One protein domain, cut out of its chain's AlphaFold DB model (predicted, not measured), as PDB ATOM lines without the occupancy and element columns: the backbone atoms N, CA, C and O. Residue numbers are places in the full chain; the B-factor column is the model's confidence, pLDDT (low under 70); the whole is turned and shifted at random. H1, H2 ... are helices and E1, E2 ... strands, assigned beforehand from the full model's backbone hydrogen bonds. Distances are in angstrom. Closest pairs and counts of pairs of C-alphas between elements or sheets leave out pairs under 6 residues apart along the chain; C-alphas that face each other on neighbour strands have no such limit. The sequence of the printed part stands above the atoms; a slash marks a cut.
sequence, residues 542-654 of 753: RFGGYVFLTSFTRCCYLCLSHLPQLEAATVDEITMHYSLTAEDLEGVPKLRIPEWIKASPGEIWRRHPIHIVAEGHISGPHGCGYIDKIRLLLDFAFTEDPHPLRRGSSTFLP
ATOM      1  N   ARG A 542      32.059  39.883 -11.959       63.72
ATOM      2  CA  ARG A 542      31.513  39.041 -10.872       63.72
ATOM      3  C   ARG A 542      32.631  38.285 -10.153       63.72
ATOM      4  O   ARG A 542      33.582  37.829 -10.784       63.72
ATOM      5  N   PHE A 543      32.495  38.127  -8.836       71.69
ATOM      6  CA  PHE A 543      33.502  37.501  -7.975       71.69
ATOM      7  C   PHE A 543      33.856  36.068  -8.413       71.69
ATOM      8  O   PHE A 543      32.989  35.210  -8.596       71.69
ATOM      9  N   GLY A 544      35.155  35.804  -8.575       74.19
ATOM     10  CA  GLY A 544      35.697  34.533  -9.064       74.19
ATOM     11  C   GLY A 544      35.777  33.436  -8.000       74.19
ATOM     12  O   GLY A 544      36.844  32.857  -7.814       74.19
ATOM     13  N   GLY A 545      34.697  33.180  -7.259       74.38
ATOM     14  CA  GLY A 545      34.711  32.271  -6.103       74.38
ATOM     15  C   GLY A 545      35.046  30.805  -6.411       74.38
ATOM     16  O   GLY A 545      35.415  30.067  -5.501       74.38
ATOM     17  N   TYR A 546      34.959  30.379  -7.674       81.25
ATOM     18  CA  TYR A 546      35.131  28.986  -8.080       81.25
ATOM     19  C   TYR A 546      36.473  28.738  -8.770       81.25
ATOM     20  O   TYR A 546      36.973  29.569  -9.528       81.25
ATOM     21  N   VAL A 547      37.031  27.549  -8.551       85.44
ATOM     22  CA  VAL A 547      38.107  26.969  -9.360       85.44
ATOM     23  C   VAL A 547      37.626  25.639  -9.920       85.44
ATOM     24  O   VAL A 547      37.251  24.735  -9.176       85.44
ATOM     25  N   PHE A 548      37.648  25.529 -11.244       87.19
ATOM     26  CA  PHE A 548      37.363  24.308 -11.983       87.19
ATOM     27  C   PHE A 548      38.587  23.385 -11.902       87.19
ATOM     28  O   PHE A 548      39.667  23.720 -12.386       87.19
ATOM     29  N   LEU A 549      38.436  22.251 -11.219       87.31
ATOM     30  CA  LEU A 549      39.522  21.399 -10.720       87.31
ATOM     31  C   LEU A 549      40.300  20.670 -11.817       87.31
ATOM     32  O   LEU A 549      41.471  20.359 -11.632       87.31
ATOM     33  N   THR A 550      39.661  20.377 -12.947       83.19
ATOM     34  CA  THR A 550      40.263  19.624 -14.056       83.19
ATOM     35  C   THR A 550      41.323  20.438 -14.801       83.19
ATOM     36  O   THR A 550      42.375  19.891 -15.114       83.19
ATOM     37  N   SER A 551      41.089  21.736 -15.034       80.31
ATOM     38  CA  SER A 551      42.034  22.645 -15.715       80.31
ATOM     39  C   SER A 551      42.618  23.744 -14.811       80.31
ATOM     40  O   SER A 551      43.306  24.638 -15.298       80.31
ATOM     41  N   PHE A 552      42.320  23.715 -13.505       84.69
ATOM     42  CA  PHE A 552      42.649  24.755 -12.512       84.69
ATOM     43  C   PHE A 552      42.213  26.185 -12.902       84.69
ATOM     44  O   PHE A 552      42.726  27.176 -12.378       84.69
ATOM     45  N   THR A 553      41.230  26.311 -13.799       84.94
ATOM     46  CA  THR A 553      40.737  27.608 -14.280       84.94
ATOM     47  C   THR A 553      39.810  28.249 -13.251       84.94
ATOM     48  O   THR A 553      38.889  27.611 -12.743       84.94
ATOM     49  N   ARG A 554      40.032  29.533 -12.954       84.81
ATOM     50  CA  ARG A 554      39.214  30.296 -12.002       84.81
ATOM     51  C   ARG A 554      38.014  30.959 -12.683       84.81
ATOM     52  O   ARG A 554      38.150  31.513 -13.771       84.81
ATOM     53  N   CYS A 555      36.852  30.930 -12.036       81.25
ATOM     54  CA  CYS A 555      35.579  31.362 -12.607       81.25
ATOM     55  C   CYS A 555      34.613  31.958 -11.564       81.25
ATOM     56  O   CYS A 555      34.690  31.677 -10.368       81.25
ATOM     57  N   CYS A 556      33.687  32.806 -12.023       80.81
ATOM     58  CA  CYS A 556      32.481  33.169 -11.272       80.81
ATOM     59  C   CYS A 556      31.340  32.176 -11.579       80.81
ATOM     60  O   CYS A 556      31.497  31.307 -12.440       80.81
ATOM     61  N   TYR A 557      30.182  32.317 -10.923       76.19
ATOM     62  CA  TYR A 557      29.037  31.414 -11.125       76.19
ATOM     63  C   TYR A 557      28.585  31.331 -12.595       76.19
ATOM     64  O   TYR A 557      28.586  30.254 -13.174       76.19
ATOM     65  N   LEU A 558      28.323  32.475 -13.243       75.12
ATOM     66  CA  LEU A 558      27.894  32.533 -14.653       75.12
ATOM     67  C   LEU A 558      28.974  32.022 -15.616       75.12
ATOM     68  O   LEU A 558      28.662  31.441 -16.653       75.12
ATOM     69  N   CYS A 559      30.254  32.214 -15.276       79.94
ATOM     70  CA  CYS A 559      31.341  31.599 -16.026       79.94
ATOM     71  C   CYS A 559      31.223  30.071 -15.968       79.94
ATOM     72  O   CYS A 559      31.263  29.425 -17.012       79.94
ATOM     73  N   LEU A 560      31.034  29.500 -14.773       78.94
ATOM     74  CA  LEU A 560      30.814  28.064 -14.600       78.94
ATOM     75  C   LEU A 560      29.559  27.594 -15.353       78.94
ATOM     76  O   LEU A 560      29.609  26.527 -15.959       78.94
ATOM     77  N   SER A 561      28.488  28.393 -15.399       75.44
ATOM     78  CA  SER A 561      27.263  28.053 -16.136       75.44
ATOM     79  C   SER A 561      27.439  27.987 -17.654       75.44
ATOM     80  O   SER A 561      26.866  27.097 -18.276       75.44
ATOM     81  N   HIS A 562      28.208  28.899 -18.265       73.06
ATOM     82  CA  HIS A 562      28.120  29.125 -19.720       73.06
ATOM     83  C   HIS A 562      29.438  29.058 -20.502       73.06
ATOM     84  O   HIS A 562      29.401  29.042 -21.731       73.06
ATOM     85  N   LEU A 563      30.611  29.042 -19.858       76.06
ATOM     86  CA  LEU A 563      31.889  29.019 -20.586       76.06
ATOM     87  C   LEU A 563      32.211  27.617 -21.130       76.06
ATOM     88  O   LEU A 563      32.382  26.705 -20.319       76.06
ATOM     89  N   PRO A 564      32.385  27.413 -22.450       72.38
ATOM     90  CA  PRO A 564      32.723  26.097 -23.007       72.38
ATOM     91  C   PRO A 564      34.078  25.547 -22.529       72.38
ATOM     92  O   PRO A 564      34.276  24.344 -22.439       72.38
ATOM     93  N   GLN A 565      35.020  26.407 -22.133       74.00
ATOM     94  CA  GLN A 565      36.303  25.971 -21.564       74.00
ATOM     95  C   GLN A 565      36.209  25.413 -20.125       74.00
ATOM     96  O   GLN A 565      37.222  24.986 -19.572       74.00
ATOM     97  N   LEU A 566      35.019  25.433 -19.510       81.38
ATOM     98  CA  LEU A 566      34.728  24.852 -18.187       81.38
ATOM     99  C   LEU A 566      33.812  23.621 -18.288       81.38
ATOM    100  O   LEU A 566      33.095  23.280 -17.348       81.38
ATOM    101  N   GLU A 567      33.804  22.983 -19.454       83.56
ATOM    102  CA  GLU A 567      32.947  21.851 -19.772       83.56
ATOM    103  C   GLU A 567      33.490  20.538 -19.215       83.56
ATOM    104  O   GLU A 567      34.687  20.249 -19.302       83.56
ATOM    105  N   ALA A 568      32.595  19.745 -18.631       83.12
ATOM    106  CA  ALA A 568      32.918  18.538 -17.887       83.12
ATOM    107  C   ALA A 568      32.047  17.372 -18.356       83.12
ATOM    108  O   ALA A 568      30.820  17.487 -18.424       83.12
ATOM    109  N   ALA A 569      32.679  16.236 -18.632       81.81
ATOM    110  CA  ALA A 569      32.007  15.013 -19.050       81.81
ATOM    111  C   ALA A 569      32.689  13.789 -18.432       81.81
ATOM    112  O   ALA A 569      33.885  13.801 -18.132       81.81
ATOM    113  N   THR A 570      31.916  12.733 -18.204       84.44
ATOM    114  CA  THR A 570      32.452  11.448 -17.752       84.44
ATOM    115  C   THR A 570      33.329  10.813 -18.831       84.44
ATOM    116  O   THR A 570      33.197  11.100 -20.023       84.44
ATOM    117  N   VAL A 571      34.230   9.918 -18.421       84.00
ATOM    118  CA  VAL A 571      35.015   9.099 -19.361       84.00
ATOM    119  C   VAL A 571      34.105   8.287 -20.294       84.00
ATOM    120  O   VAL A 571      34.417   8.177 -21.476       84.00
ATOM    121  N   ASP A 572      32.969   7.784 -19.801       80.81
ATOM    122  CA  ASP A 572      31.970   7.046 -20.589       80.81
ATOM    123  C   ASP A 572      31.394   7.908 -21.736       80.81
ATOM    124  O   ASP A 572      31.380   7.491 -22.892       80.81
ATOM    125  N   GLU A 573      30.969   9.141 -21.436       80.00
ATOM    126  CA  GLU A 573      30.452  10.089 -22.437       80.00
ATOM    127  C   GLU A 573      31.524  10.480 -23.462       80.00
ATOM    128  O   GLU A 573      31.261  10.482 -24.661       80.00
ATOM    129  N   ILE A 574      32.741  10.786 -23.003       82.25
ATOM    130  CA  ILE A 574      33.850  11.234 -23.859       82.25
ATOM    131  C   ILE A 574      34.328  10.113 -24.789       82.25
ATOM    132  O   ILE A 574      34.519  10.364 -25.978       82.25
ATOM    133  N   THR A 575      34.488   8.885 -24.282       82.75
ATOM    134  CA  THR A 575      34.877   7.729 -25.112       82.75
ATOM    135  C   THR A 575      33.819   7.403 -26.154       82.75
ATOM    136  O   THR A 575      34.154   7.284 -27.330       82.75
ATOM    137  N   MET A 576      32.543   7.342 -25.757       80.56
ATOM    138  CA  MET A 576      31.435   7.093 -26.678       80.56
ATOM    139  C   MET A 576      31.322   8.187 -27.747       80.56
ATOM    140  O   MET A 576      31.154   7.881 -28.926       80.56
ATOM    141  N   HIS A 577      31.416   9.458 -27.352       78.94
ATOM    142  CA  HIS A 577      31.150  10.581 -28.246       78.94
ATOM    143  C   HIS A 577      32.304  10.870 -29.216       78.94
ATOM    144  O   HIS A 577      32.079  11.020 -30.415       78.94
ATOM    145  N   TYR A 578      33.546  10.902 -28.723       81.06
ATOM    146  CA  TYR A 578      34.733  11.132 -29.557       81.06
ATOM    147  C   TYR A 578      35.314   9.841 -30.162       81.06
ATOM    148  O   TYR A 578      36.309   9.907 -30.880       81.06
ATOM    149  N   SER A 579      34.689   8.679 -29.916       83.12
ATOM    150  CA  SER A 579      35.146   7.354 -30.376       83.12
ATOM    151  C   SER A 579      36.579   7.014 -29.933       83.12
ATOM    152  O   SER A 579      37.368   6.478 -30.709       83.12
ATOM    153  N   LEU A 580      36.915   7.353 -28.683       82.94
ATOM    154  CA  LEU A 580      38.260   7.208 -28.111       82.94
ATOM    155  C   LEU A 580      38.449   5.878 -27.381       82.94
ATOM    156  O   LEU A 580      37.534   5.372 -26.727       82.94
ATOM    157  N   THR A 581      39.671   5.357 -27.441       85.81
ATOM    158  CA  THR A 581      40.113   4.168 -26.703       85.81
ATOM    159  C   THR A 581      40.538   4.503 -25.265       85.81
ATOM    160  O   THR A 581      40.557   5.666 -24.847       85.81
ATOM    161  N   ALA A 582      40.878   3.484 -24.468       80.62
ATOM    162  CA  ALA A 582      41.410   3.699 -23.120       80.62
ATOM    163  C   ALA A 582      42.834   4.284 -23.171       80.62
ATOM    164  O   ALA A 582      43.205   5.107 -22.329       80.62
ATOM    165  N   GLU A 583      43.584   3.877 -24.193       85.56
ATOM    166  CA  GLU A 583      44.938   4.275 -24.551       85.56
ATOM    167  C   GLU A 583      44.997   5.757 -24.960       85.56
ATOM    168  O   GLU A 583      45.819   6.503 -24.428       85.56
ATOM    169  N   ASP A 584      44.066   6.226 -25.802       84.50
ATOM    170  CA  ASP A 584      43.945   7.653 -26.176       84.50
ATOM    171  C   ASP A 584      43.755   8.564 -24.950       84.50
ATOM    172  O   ASP A 584      44.162   9.728 -24.938       84.50
ATOM    173  N   LEU A 585      43.141   8.029 -23.890       86.00
ATOM    174  CA  LEU A 585      42.902   8.740 -22.643       86.00
ATOM    175  C   LEU A 585      43.993   8.522 -21.588       86.00
ATOM    176  O   LEU A 585      43.861   9.087 -20.500       86.00
ATOM    177  N   GLU A 586      45.041   7.728 -21.822       85.19
ATOM    178  CA  GLU A 586      46.021   7.371 -20.780       85.19
ATOM    179  C   GLU A 586      46.724   8.612 -20.195       85.19
ATOM    180  O   GLU A 586      46.863   8.729 -18.977       85.19
ATOM    181  N   GLY A 587      47.046   9.598 -21.041       83.81
ATOM    182  CA  GLY A 587      47.640  10.879 -20.640       83.81
ATOM    183  C   GLY A 587      46.658  11.974 -20.185       83.81
ATOM    184  O   GLY A 587      47.103  13.058 -19.809       83.81
ATOM    185  N   VAL A 588      45.339  11.745 -20.226       87.19
ATOM    186  CA  VAL A 588      44.333  12.795 -19.966       87.19
ATOM    187  C   VAL A 588      44.059  12.952 -18.460       87.19
ATOM    188  O   VAL A 588      43.685  11.970 -17.810       87.19
ATOM    189  N   PRO A 589      44.156  14.173 -17.885       87.69
ATOM    190  CA  PRO A 589      43.813  14.426 -16.485       87.69
ATOM    191  C   PRO A 589      42.347  14.094 -16.170       87.69
ATOM    192  O   PRO A 589      41.428  14.713 -16.712       87.69
ATOM    193  N   LYS A 590      42.144  13.134 -15.259       87.81
ATOM    194  CA  LYS A 590      40.837  12.626 -14.812       87.81
ATOM    195  C   LYS A 590      40.598  12.992 -13.347       87.81
ATOM    196  O   LYS A 590      41.318  12.526 -12.465       87.81
ATOM    197  N   LEU A 591      39.556  13.769 -13.072       87.00
ATOM    198  CA  LEU A 591      39.059  14.004 -11.721       87.00
ATOM    199  C   LEU A 591      38.222  12.796 -11.280       87.00
ATOM    200  O   LEU A 591      37.125  12.570 -11.790       87.00
ATOM    201  N   ARG A 592      38.729  12.016 -10.321       85.19
ATOM    202  CA  ARG A 592      37.962  10.939  -9.681       85.19
ATOM    203  C   ARG A 592      37.034  11.529  -8.620       85.19
ATOM    204  O   ARG A 592      37.497  11.919  -7.550       85.19
ATOM    205  N   ILE A 593      35.735  11.538  -8.894       71.69
ATOM    206  CA  ILE A 593      34.703  11.900  -7.922       71.69
ATOM    207  C   ILE A 593      34.259  10.624  -7.177       71.69
ATOM    208  O   ILE A 593      33.883   9.634  -7.813       71.69
ATOM    209  N   PRO A 594      34.349  10.586  -5.832       61.56
ATOM    210  CA  PRO A 594      34.020   9.398  -5.048       61.56
ATOM    211  C   PRO A 594      32.505   9.163  -4.893       61.56
ATOM    212  O   PRO A 594      31.673  10.032  -5.153       61.56
ATOM    213  N   GLU A 595      32.173   7.969  -4.404       51.53
ATOM    214  CA  GLU A 595      30.843   7.341  -4.316       51.53
ATOM    215  C   GLU A 595      29.889   7.968  -3.267       51.53
ATOM    216  O   GLU A 595      29.495   7.325  -2.299       51.53
ATOM    217  N   TRP A 596      29.555   9.255  -3.410       40.72
ATOM    218  CA  TRP A 596      28.628   9.968  -2.506       40.72
ATOM    219  C   TRP A 596      28.148  11.351  -2.984       40.72
ATOM    220  O   TRP A 596      27.227  11.912  -2.390       40.72
ATOM    221  N   ILE A 597      28.729  11.929  -4.039       44.22
ATOM    222  CA  ILE A 597      28.369  13.287  -4.473       44.22
ATOM    223  C   ILE A 597      27.104  13.267  -5.343       44.22
ATOM    224  O   ILE A 597      27.115  12.758  -6.462       44.22
ATOM    225  N   LYS A 598      26.025  13.895  -4.846       41.50
ATOM    226  CA  LYS A 598      24.906  14.351  -5.684       41.50
ATOM    227  C   LYS A 598      25.445  15.357  -6.702       41.50
ATOM    228  O   LYS A 598      25.720  16.499  -6.337       41.50
ATOM    229  N   ALA A 599      25.568  14.949  -7.961       37.75
ATOM    230  CA  ALA A 599      25.831  15.881  -9.053       37.75
ATOM    231  C   ALA A 599      24.608  16.796  -9.296       37.75
ATOM    232  O   ALA A 599      24.760  17.999  -9.509       37.75
ATOM    233  N   SER A 600      23.406  16.221  -9.179       35.09
ATOM    234  CA  SER A 600      22.146  16.765  -9.707       35.09
ATOM    235  C   SER A 600      20.994  16.483  -8.727       35.09
ATOM    236  O   SER A 600      20.988  15.419  -8.093       35.09
ATOM    237  N   PRO A 601      19.971  17.349  -8.603       31.22
ATOM    238  CA  PRO A 601      18.698  16.976  -7.994       31.22
ATOM    239  C   PRO A 601      17.899  16.113  -8.988       31.22
ATOM    240  O   PRO A 601      17.041  16.607  -9.706       31.22
ATOM    241  N   GLY A 602      18.206  14.814  -9.048       37.00
ATOM    242  CA  GLY A 602      17.479  13.856  -9.894       37.00
ATOM    243  C   GLY A 602      18.277  12.615 -10.293       37.00
ATOM    244  O   GLY A 602      17.686  11.564 -10.518       37.00
ATOM    245  N   GLU A 603      19.609  12.700 -10.337       38.00
ATOM    246  CA  GLU A 603      20.426  11.626 -10.910       38.00
ATOM    247  C   GLU A 603      20.892  10.533  -9.936       38.00
ATOM    248  O   GLU A 603      21.099  10.726  -8.737       38.00
ATOM    249  N   ILE A 604      21.081   9.369 -10.555       37.19
ATOM    250  CA  ILE A 604      21.423   8.048 -10.032       37.19
ATOM    251  C   ILE A 604      22.540   8.077  -8.974       37.19
ATOM    252  O   ILE A 604      23.656   8.536  -9.226       37.19
ATOM    253  N   TRP A 605      22.291   7.415  -7.837       38.00
ATOM    254  CA  TRP A 605      23.324   6.985  -6.887       38.00
ATOM    255  C   TRP A 605      24.266   5.949  -7.535       38.00
ATOM    256  O   TRP A 605      24.103   4.738  -7.354       38.00
ATOM    257  N   ARG A 606      25.257   6.396  -8.317       44.69
ATOM    258  CA  ARG A 606      26.268   5.496  -8.892       44.69
ATOM    259  C   ARG A 606      27.139   4.921  -7.764       44.69
ATOM    260  O   ARG A 606      27.977   5.627  -7.213       44.69
ATOM    261  N   ARG A 607      26.972   3.624  -7.469       46.44
ATOM    262  CA  ARG A 607      27.748   2.832  -6.479       46.44
ATOM    263  C   ARG A 607      29.214   2.566  -6.877       46.44
ATOM    264  O   ARG A 607      29.780   1.533  -6.547       46.44
ATOM    265  N   HIS A 608      29.800   3.446  -7.683       58.03
ATOM    266  CA  HIS A 608      31.165   3.332  -8.185       58.03
ATOM    267  C   HIS A 608      31.743   4.739  -8.413       58.03
ATOM    268  O   HIS A 608      31.012   5.620  -8.874       58.03
ATOM    269  N   PRO A 609      33.044   4.976  -8.148       67.12
ATOM    270  CA  PRO A 609      33.680   6.266  -8.409       67.12
ATOM    271  C   PRO A 609      33.651   6.630  -9.898       67.12
ATOM    272  O   PRO A 609      34.225   5.921 -10.729       67.12
ATOM    273  N   ILE A 610      33.036   7.764 -10.223       76.50
ATOM    274  CA  ILE A 610      33.036   8.326 -11.576       76.50
ATOM    275  C   ILE A 610      34.325   9.105 -11.841       76.50
ATOM    276  O   ILE A 610      34.859   9.789 -10.967       76.50
ATOM    277  N   HIS A 611      34.816   9.017 -13.074       85.25
ATOM    278  CA  HIS A 611      35.961   9.784 -13.551       85.25
ATOM    279  C   HIS A 611      35.467  10.822 -14.556       85.25
ATOM    280  O   HIS A 611      34.837  10.466 -15.552       85.25
ATOM    281  N   ILE A 612      35.743  12.094 -14.276       86.38
ATOM    282  CA  ILE A 612      35.365  13.234 -15.113       86.38
ATOM    283  C   ILE A 612      36.618  13.829 -15.753       86.38
ATOM    284  O   ILE A 612      37.662  13.949 -15.110       86.38
ATOM    285  N   VAL A 613      36.509  14.220 -17.015       87.50
ATOM    286  CA  VAL A 613      37.533  14.944 -17.774       87.50
ATOM    287  C   VAL A 613      36.980  16.298 -18.227       87.50
ATOM    288  O   VAL A 613      35.766  16.474 -18.352       87.50
ATOM    289  N   ALA A 614      37.866  17.269 -18.462       88.19
ATOM    290  CA  ALA A 614      37.485  18.494 -19.161       88.19
ATOM    291  C   ALA A 614      37.397  18.214 -20.667       88.19
ATOM    292  O   ALA A 614      38.337  17.643 -21.223       88.19
ATOM    293  N   GLU A 615      36.328  18.651 -21.341       82.38
ATOM    294  CA  GLU A 615      36.181  18.413 -22.789       82.38
ATOM    295  C   GLU A 615      37.334  19.064 -23.577       82.38
ATOM    296  O   GLU A 615      37.928  18.434 -24.447       82.38
ATOM    297  N   GLY A 616      37.772  20.260 -23.164       77.50
ATOM    298  CA  GLY A 616      38.917  20.970 -23.752       77.50
ATOM    299  C   GLY A 616      40.290  20.293 -23.586       77.50
ATOM    300  O   GLY A 616      41.255  20.752 -24.196       77.50
ATOM    301  N   HIS A 617      40.413  19.205 -22.810       82.12
ATOM    302  CA  HIS A 617      41.603  18.334 -22.850       82.12
ATOM    303  C   HIS A 617      41.594  17.379 -24.058       82.12
ATOM    304  O   HIS A 617      42.638  16.835 -24.405       82.12
ATOM    305  N   ILE A 618      40.430  17.187 -24.685       81.25
ATOM    306  CA  ILE A 618      40.190  16.333 -25.854       81.25
ATOM    307  C   ILE A 618      40.023  17.192 -27.113       81.25
ATOM    308  O   ILE A 618      40.740  17.014 -28.094       81.25
ATOM    309  N   SER A 619      39.109  18.169 -27.070       73.75
ATOM    310  CA  SER A 619      38.784  19.072 -28.184       73.75
ATOM    311  C   SER A 619      39.758  20.258 -28.318       73.75
ATOM    312  O   SER A 619      39.730  20.990 -29.312       73.75
ATOM    313  N   GLY A 620      40.666  20.426 -27.349       64.62
ATOM    314  CA  GLY A 620      41.661  21.500 -27.289       64.62
ATOM    315  C   GLY A 620      41.091  22.852 -26.824       64.62
ATOM    316  O   GLY A 620      39.879  23.032 -26.731       64.62
ATOM    317  N   PRO A 621      41.944  23.868 -26.582       55.94
ATOM    318  CA  PRO A 621      41.534  25.170 -26.025       55.94
ATOM    319  C   PRO A 621      40.700  26.046 -26.982       55.94
ATOM    320  O   PRO A 621      40.323  27.167 -26.635       55.94
ATOM    321  N   HIS A 622      40.448  25.565 -28.201       53.59
ATOM    322  CA  HIS A 622      39.580  26.192 -29.201       53.59
ATOM    323  C   HIS A 622      38.441  25.267 -29.653       53.59
ATOM    324  O   HIS A 622      37.657  25.654 -30.521       53.59
ATOM    325  N   GLY A 623      38.329  24.070 -29.065       54.03
ATOM    326  CA  GLY A 623      37.140  23.244 -29.190       54.03
ATOM    327  C   GLY A 623      35.938  24.023 -28.668       54.03
ATOM    328  O   GLY A 623      35.980  24.602 -27.581       54.03
ATOM    329  N   CYS A 624      34.872  24.100 -29.461       54.69
ATOM    330  CA  CYS A 624      33.613  24.581 -28.925       54.69
ATOM    331  C   CYS A 624      32.954  23.430 -28.171       54.69
ATOM    332  O   CYS A 624      32.682  22.412 -28.801       54.69
ATOM    333  N   GLY A 625      32.670  23.643 -26.886       58.16
ATOM    334  CA  GLY A 625      31.945  22.704 -26.035       58.16
ATOM    335  C   GLY A 625      30.747  22.127 -26.771       58.16
ATOM    336  O   GLY A 625      29.832  22.863 -27.163       58.16
ATOM    337  N   TYR A 626      30.855  20.854 -27.126       62.78
ATOM    338  CA  TYR A 626      29.950  20.168 -28.031       62.78
ATOM    339  C   TYR A 626      29.061  19.215 -27.245       62.78
ATOM    340  O   TYR A 626      27.869  19.132 -27.538       62.78
ATOM    341  N   ILE A 627      29.594  18.617 -26.177       66.56
ATOM    342  CA  ILE A 627      28.811  17.860 -25.204       66.56
ATOM    343  C   ILE A 627      27.745  18.753 -24.541       66.56
ATOM    344  O   ILE A 627      26.583  18.354 -24.496       66.56
ATOM    345  N   ASP A 628      28.061  19.978 -24.108       65.12
ATOM    346  CA  ASP A 628      27.048  20.874 -23.527       65.12
ATOM    347  C   ASP A 628      26.182  21.557 -24.579       65.12
ATOM    348  O   ASP A 628      25.056  21.918 -24.265       65.12
ATOM    349  N   LYS A 629      26.621  21.696 -25.838       63.31
ATOM    350  CA  LYS A 629      25.683  22.050 -26.920       63.31
ATOM    351  C   LYS A 629      24.659  20.947 -27.144       63.31
ATOM    352  O   LYS A 629      23.504  21.255 -27.400       63.31
ATOM    353  N   ILE A 630      25.072  19.684 -27.048       60.41
ATOM    354  CA  ILE A 630      24.163  18.540 -27.113       60.41
ATOM    355  C   ILE A 630      23.241  18.545 -25.889       60.41
ATOM    356  O   ILE A 630      22.033  18.464 -26.072       60.41
ATOM    357  N   ARG A 631      23.759  18.759 -24.670       60.81
ATOM    358  CA  ARG A 631      22.918  18.911 -23.466       60.81
ATOM    359  C   ARG A 631      21.949  20.089 -23.594       60.81
ATOM    360  O   ARG A 631      20.768  19.875 -23.420       60.81
ATOM    361  N   LEU A 632      22.371  21.277 -24.028       55.38
ATOM    362  CA  LEU A 632      21.493  22.443 -24.270       55.38
ATOM    363  C   LEU A 632      20.466  22.249 -25.406       55.38
ATOM    364  O   LEU A 632      19.543  23.050 -25.530       55.38
ATOM    365  N   LEU A 633      20.627  21.226 -26.254       50.00
ATOM    366  CA  LEU A 633      19.656  20.829 -27.284       50.00
ATOM    367  C   LEU A 633      18.734  19.680 -26.831       50.00
ATOM    368  O   LEU A 633      17.764  19.384 -27.525       50.00
ATOM    369  N   LEU A 634      19.035  19.037 -25.698       45.34
ATOM    370  CA  LEU A 634      18.239  17.974 -25.073       45.34
ATOM    371  C   LEU A 634      17.490  18.490 -23.825       45.34
ATOM    372  O   LEU A 634      16.327  18.158 -23.625       45.34
ATOM    373  N   ASP A 635      18.128  19.366 -23.047       43.22
ATOM    374  CA  ASP A 635      17.619  20.104 -21.891       43.22
ATOM    375  C   ASP A 635      17.365  21.576 -22.262       43.22
ATOM    376  O   ASP A 635      18.202  22.457 -22.047       43.22
ATOM    377  N   PHE A 636      16.161  21.885 -22.742       33.59
ATOM    378  CA  PHE A 636      15.719  23.276 -22.949       33.59
ATOM    379  C   PHE A 636      15.507  24.064 -21.632       33.59
ATOM    380  O   PHE A 636      15.205  25.256 -21.667       33.59
ATOM    381  N   ALA A 637      15.642  23.414 -20.470       39.19
ATOM    382  CA  ALA A 637      15.179  23.919 -19.176       39.19
ATOM    383  C   ALA A 637      16.198  24.748 -18.363       39.19
ATOM    384  O   ALA A 637      15.801  25.382 -17.388       39.19
ATOM    385  N   PHE A 638      17.492  24.761 -18.719       42.72
ATOM    386  CA  PHE A 638      18.541  25.362 -17.876       42.72
ATOM    387  C   PHE A 638      19.430  26.367 -18.619       42.72
ATOM    388  O   PHE A 638      20.439  26.018 -19.227       42.72
ATOM    389  N   THR A 639      19.078  27.652 -18.509       47.47
ATOM    390  CA  THR A 639      19.795  28.774 -19.144       47.47
ATOM    391  C   THR A 639      20.580  29.671 -18.180       47.47
ATOM    392  O   THR A 639      21.260  30.578 -18.654       47.47
ATOM    393  N   GLU A 640      20.556  29.420 -16.863       52.09
ATOM    394  CA  GLU A 640      21.276  30.235 -15.855       52.09
ATOM    395  C   GLU A 640      22.168  29.426 -14.884       52.09
ATOM    396  O   GLU A 640      23.210  29.918 -14.439       52.09
ATOM    397  N   ASP A 641      21.810  28.175 -14.575       59.88
ATOM    398  CA  ASP A 641      22.427  27.388 -13.494       59.88
ATOM    399  C   ASP A 641      23.513  26.409 -14.014       59.88
ATOM    400  O   ASP A 641      23.338  25.800 -15.071       59.88
ATOM    401  N   PRO A 642      24.652  26.211 -13.316       65.44
ATOM    402  CA  PRO A 642      25.771  25.435 -13.847       65.44
ATOM    403  C   PRO A 642      25.543  23.924 -13.798       65.44
ATOM    404  O   PRO A 642      25.300  23.358 -12.726       65.44
ATOM    405  N   HIS A 643      25.707  23.277 -14.958       72.75
ATOM    406  CA  HIS A 643      25.486  21.845 -15.171       72.75
ATOM    407  C   HIS A 643      26.147  20.964 -14.081       72.75
ATOM    408  O   HIS A 643      27.319  21.187 -13.746       72.75
ATOM    409  N   PRO A 644      25.443  19.946 -13.545       72.00
ATOM    410  CA  PRO A 644      25.919  18.994 -12.541       72.00
ATOM    411  C   PRO A 644      27.398  18.604 -12.581       72.00
ATOM    412  O   PRO A 644      28.115  18.787 -11.593       72.00
ATOM    413  N   LEU A 645      27.899  18.121 -13.723       76.06
ATOM    414  CA  LEU A 645      29.292  17.672 -13.836       76.06
ATOM    415  C   LEU A 645      30.297  18.830 -13.769       76.06
ATOM    416  O   LEU A 645      31.402  18.641 -13.259       76.06
ATOM    417  N   ARG A 646      29.919  20.038 -14.214       80.75
ATOM    418  CA  ARG A 646      30.743  21.249 -14.057       80.75
ATOM    419  C   ARG A 646      30.827  21.648 -12.591       80.75
ATOM    420  O   ARG A 646      31.916  21.895 -12.079       80.75
ATOM    421  N   ARG A 647      29.673  21.650 -11.910       75.31
ATOM    422  CA  ARG A 647      29.528  21.973 -10.484       75.31
ATOM    423  C   ARG A 647      30.335  21.002  -9.620       75.31
ATOM    424  O   ARG A 647      31.152  21.453  -8.822       75.31
ATOM    425  N   GLY A 648      30.193  19.694  -9.846       75.50
ATOM    426  CA  GLY A 648      30.975  18.646  -9.176       75.50
ATOM    427  C   GLY A 648      32.473  18.660  -9.513       75.50
ATOM    428  O   GLY A 648      33.287  18.245  -8.692       75.50
ATOM    429  N   SER A 649      32.850  19.193 -10.679       81.50
ATOM    430  CA  SER A 649      34.252  19.423 -11.070       81.50
ATOM    431  C   SER A 649      34.794  20.787 -10.640       81.50
ATOM    432  O   SER A 649      35.875  21.181 -11.074       81.50
ATOM    433  N   SER A 650      34.075  21.522  -9.792       81.56
ATOM    434  CA  SER A 650      34.503  22.812  -9.255       81.56
ATOM    435  C   SER A 650      34.630  22.758  -7.735       81.56
ATOM    436  O   SER A 650      33.945  21.989  -7.065       81.56
ATOM    437  N   THR A 651      35.499  23.597  -7.182       80.38
ATOM    438  CA  THR A 651      35.560  23.853  -5.741       80.38
ATOM    439  C   THR A 651      35.574  25.348  -5.460       80.38
ATOM    440  O   THR A 651      35.871  26.160  -6.338       80.38
ATOM    441  N   PHE A 652      35.274  25.708  -4.219       75.44
ATOM    442  CA  PHE A 652      35.382  27.075  -3.735       75.44
ATOM    443  C   PHE A 652      36.842  27.411  -3.407       75.44
ATOM    444  O   PHE A 652      37.505  26.639  -2.710       75.44
ATOM    445  N   LEU A 653      37.353  28.556  -3.878       74.69
ATOM    446  CA  LEU A 653      38.695  29.022  -3.519       74.69
ATOM    447  C   LEU A 653      38.740  30.545  -3.271       74.69
ATOM    448  O   LEU A 653      38.276  31.312  -4.123       74.69
ATOM    449  N   PRO A 654      39.343  31.003  -2.151       72.56
ATOM    450  CA  PRO A 654      39.408  32.422  -1.797       72.56
ATOM    451  C   PRO A 654      40.137  33.269  -2.842       72.56
ATOM    452  O   PRO A 654      41.071  32.812  -3.502       72.56
TER     453      PRO A 654
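Overview. This is residues 542 to 654 of the 753 residues of an uncharacterized protein of Aspergillus candidus (UniProt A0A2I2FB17). Two small three-stranded antiparallel sheets, E2 E1 E6 and E3 E5 E4, have the short helix H4 between them, with H2 over the opposite face of the second sheet and H1 beside the strands of the first. H3 lies off both sheets, and long unnamed loops make up much of the rest. The printed part has 113 residues, with the order E1 E2 H1 E3 H2 E4 E5 H3 H4 E6; under half of the residues are in named elements, and the class is mixed, helices and strands. The whole is compact, with a radius of gyration of the C-alphas of 13.6 A, and rounded, spanning 40 by 34 by 32 A.

Along the chain. E1 is residues 546 to 548, beginning with C-alpha 546 at (35.131, 28.986, -8.080), and E2 is residues 553 to 555. H1 is residues 557 to 562, 8.9 A long. E3, residues 568 to 570, is followed directly by H2, residues 571 to 578, 10.4 A. E4 is residues 591 to 593, and E5, residues 610 to 614, is 13.4 A long, ending with C-alpha 614 at (37.485, 18.494, -19.161). H3 is residues 627 to 634, 10.6 A; H4 is residues 644 to 648; E6 is residues 650 to 652, with C-alpha 652 at (35.382, 27.075, -3.735).

Arrangement. E1 and E2 form a hairpin, with N 548 and O 553 2.8 A apart. E1 is also antiparallel to E6, with N 547 and O 651 2.9 A apart. H1 is on this sheet at a height of 8.5 A, only just over none of its strands: 2 of its C-alphas fall on E2 and 2 on E1. H1 and H4 only just touch, with 3 pairs of C-alphas within 8 A, the closest being those of Leu 560 and Arg 646, 6.8 A. E5 pairs in a staggered way: with E3 over residues 612 to 614, N 613 and O 569 being 2.9 A apart, and with E4 over residues 610 to 612, N 591 and O 612 being 2.8 A apart. E4 and E5 form a hairpin. E3, H2 and E4 form a split strand-helix-strand unit, two strands running the same way with E5 between them, and its crossover is right-handed. H2 is over E3 at a height of 7.2 A, slantwise to the strands at 47 degrees to E3 on the local plane. H4, on the opposite face at 8.4 A, is only just over E3, on which 3 of its C-alphas fall; it only grazes the sheet E2 E1 E6. H3 is only just not on the sheet E3 E5 E4, with 4 pairs of C-alphas within 10 A. In H1, H2, H3 and H4 every O i to N i+4 pair is within hydrogen-bond range.

Size, cuts and confidence. The C-alphas of Arg 542 and Glu 583 are the two farthest apart, 39.7 A. The printed part has no cut. The links H2 to E4, E4 to E5 and E5 to H3 are long. The mean pLDDT of the printed part is 70.1; residue 542, residues 594 to 609 and residues 620 to 642 are under 70.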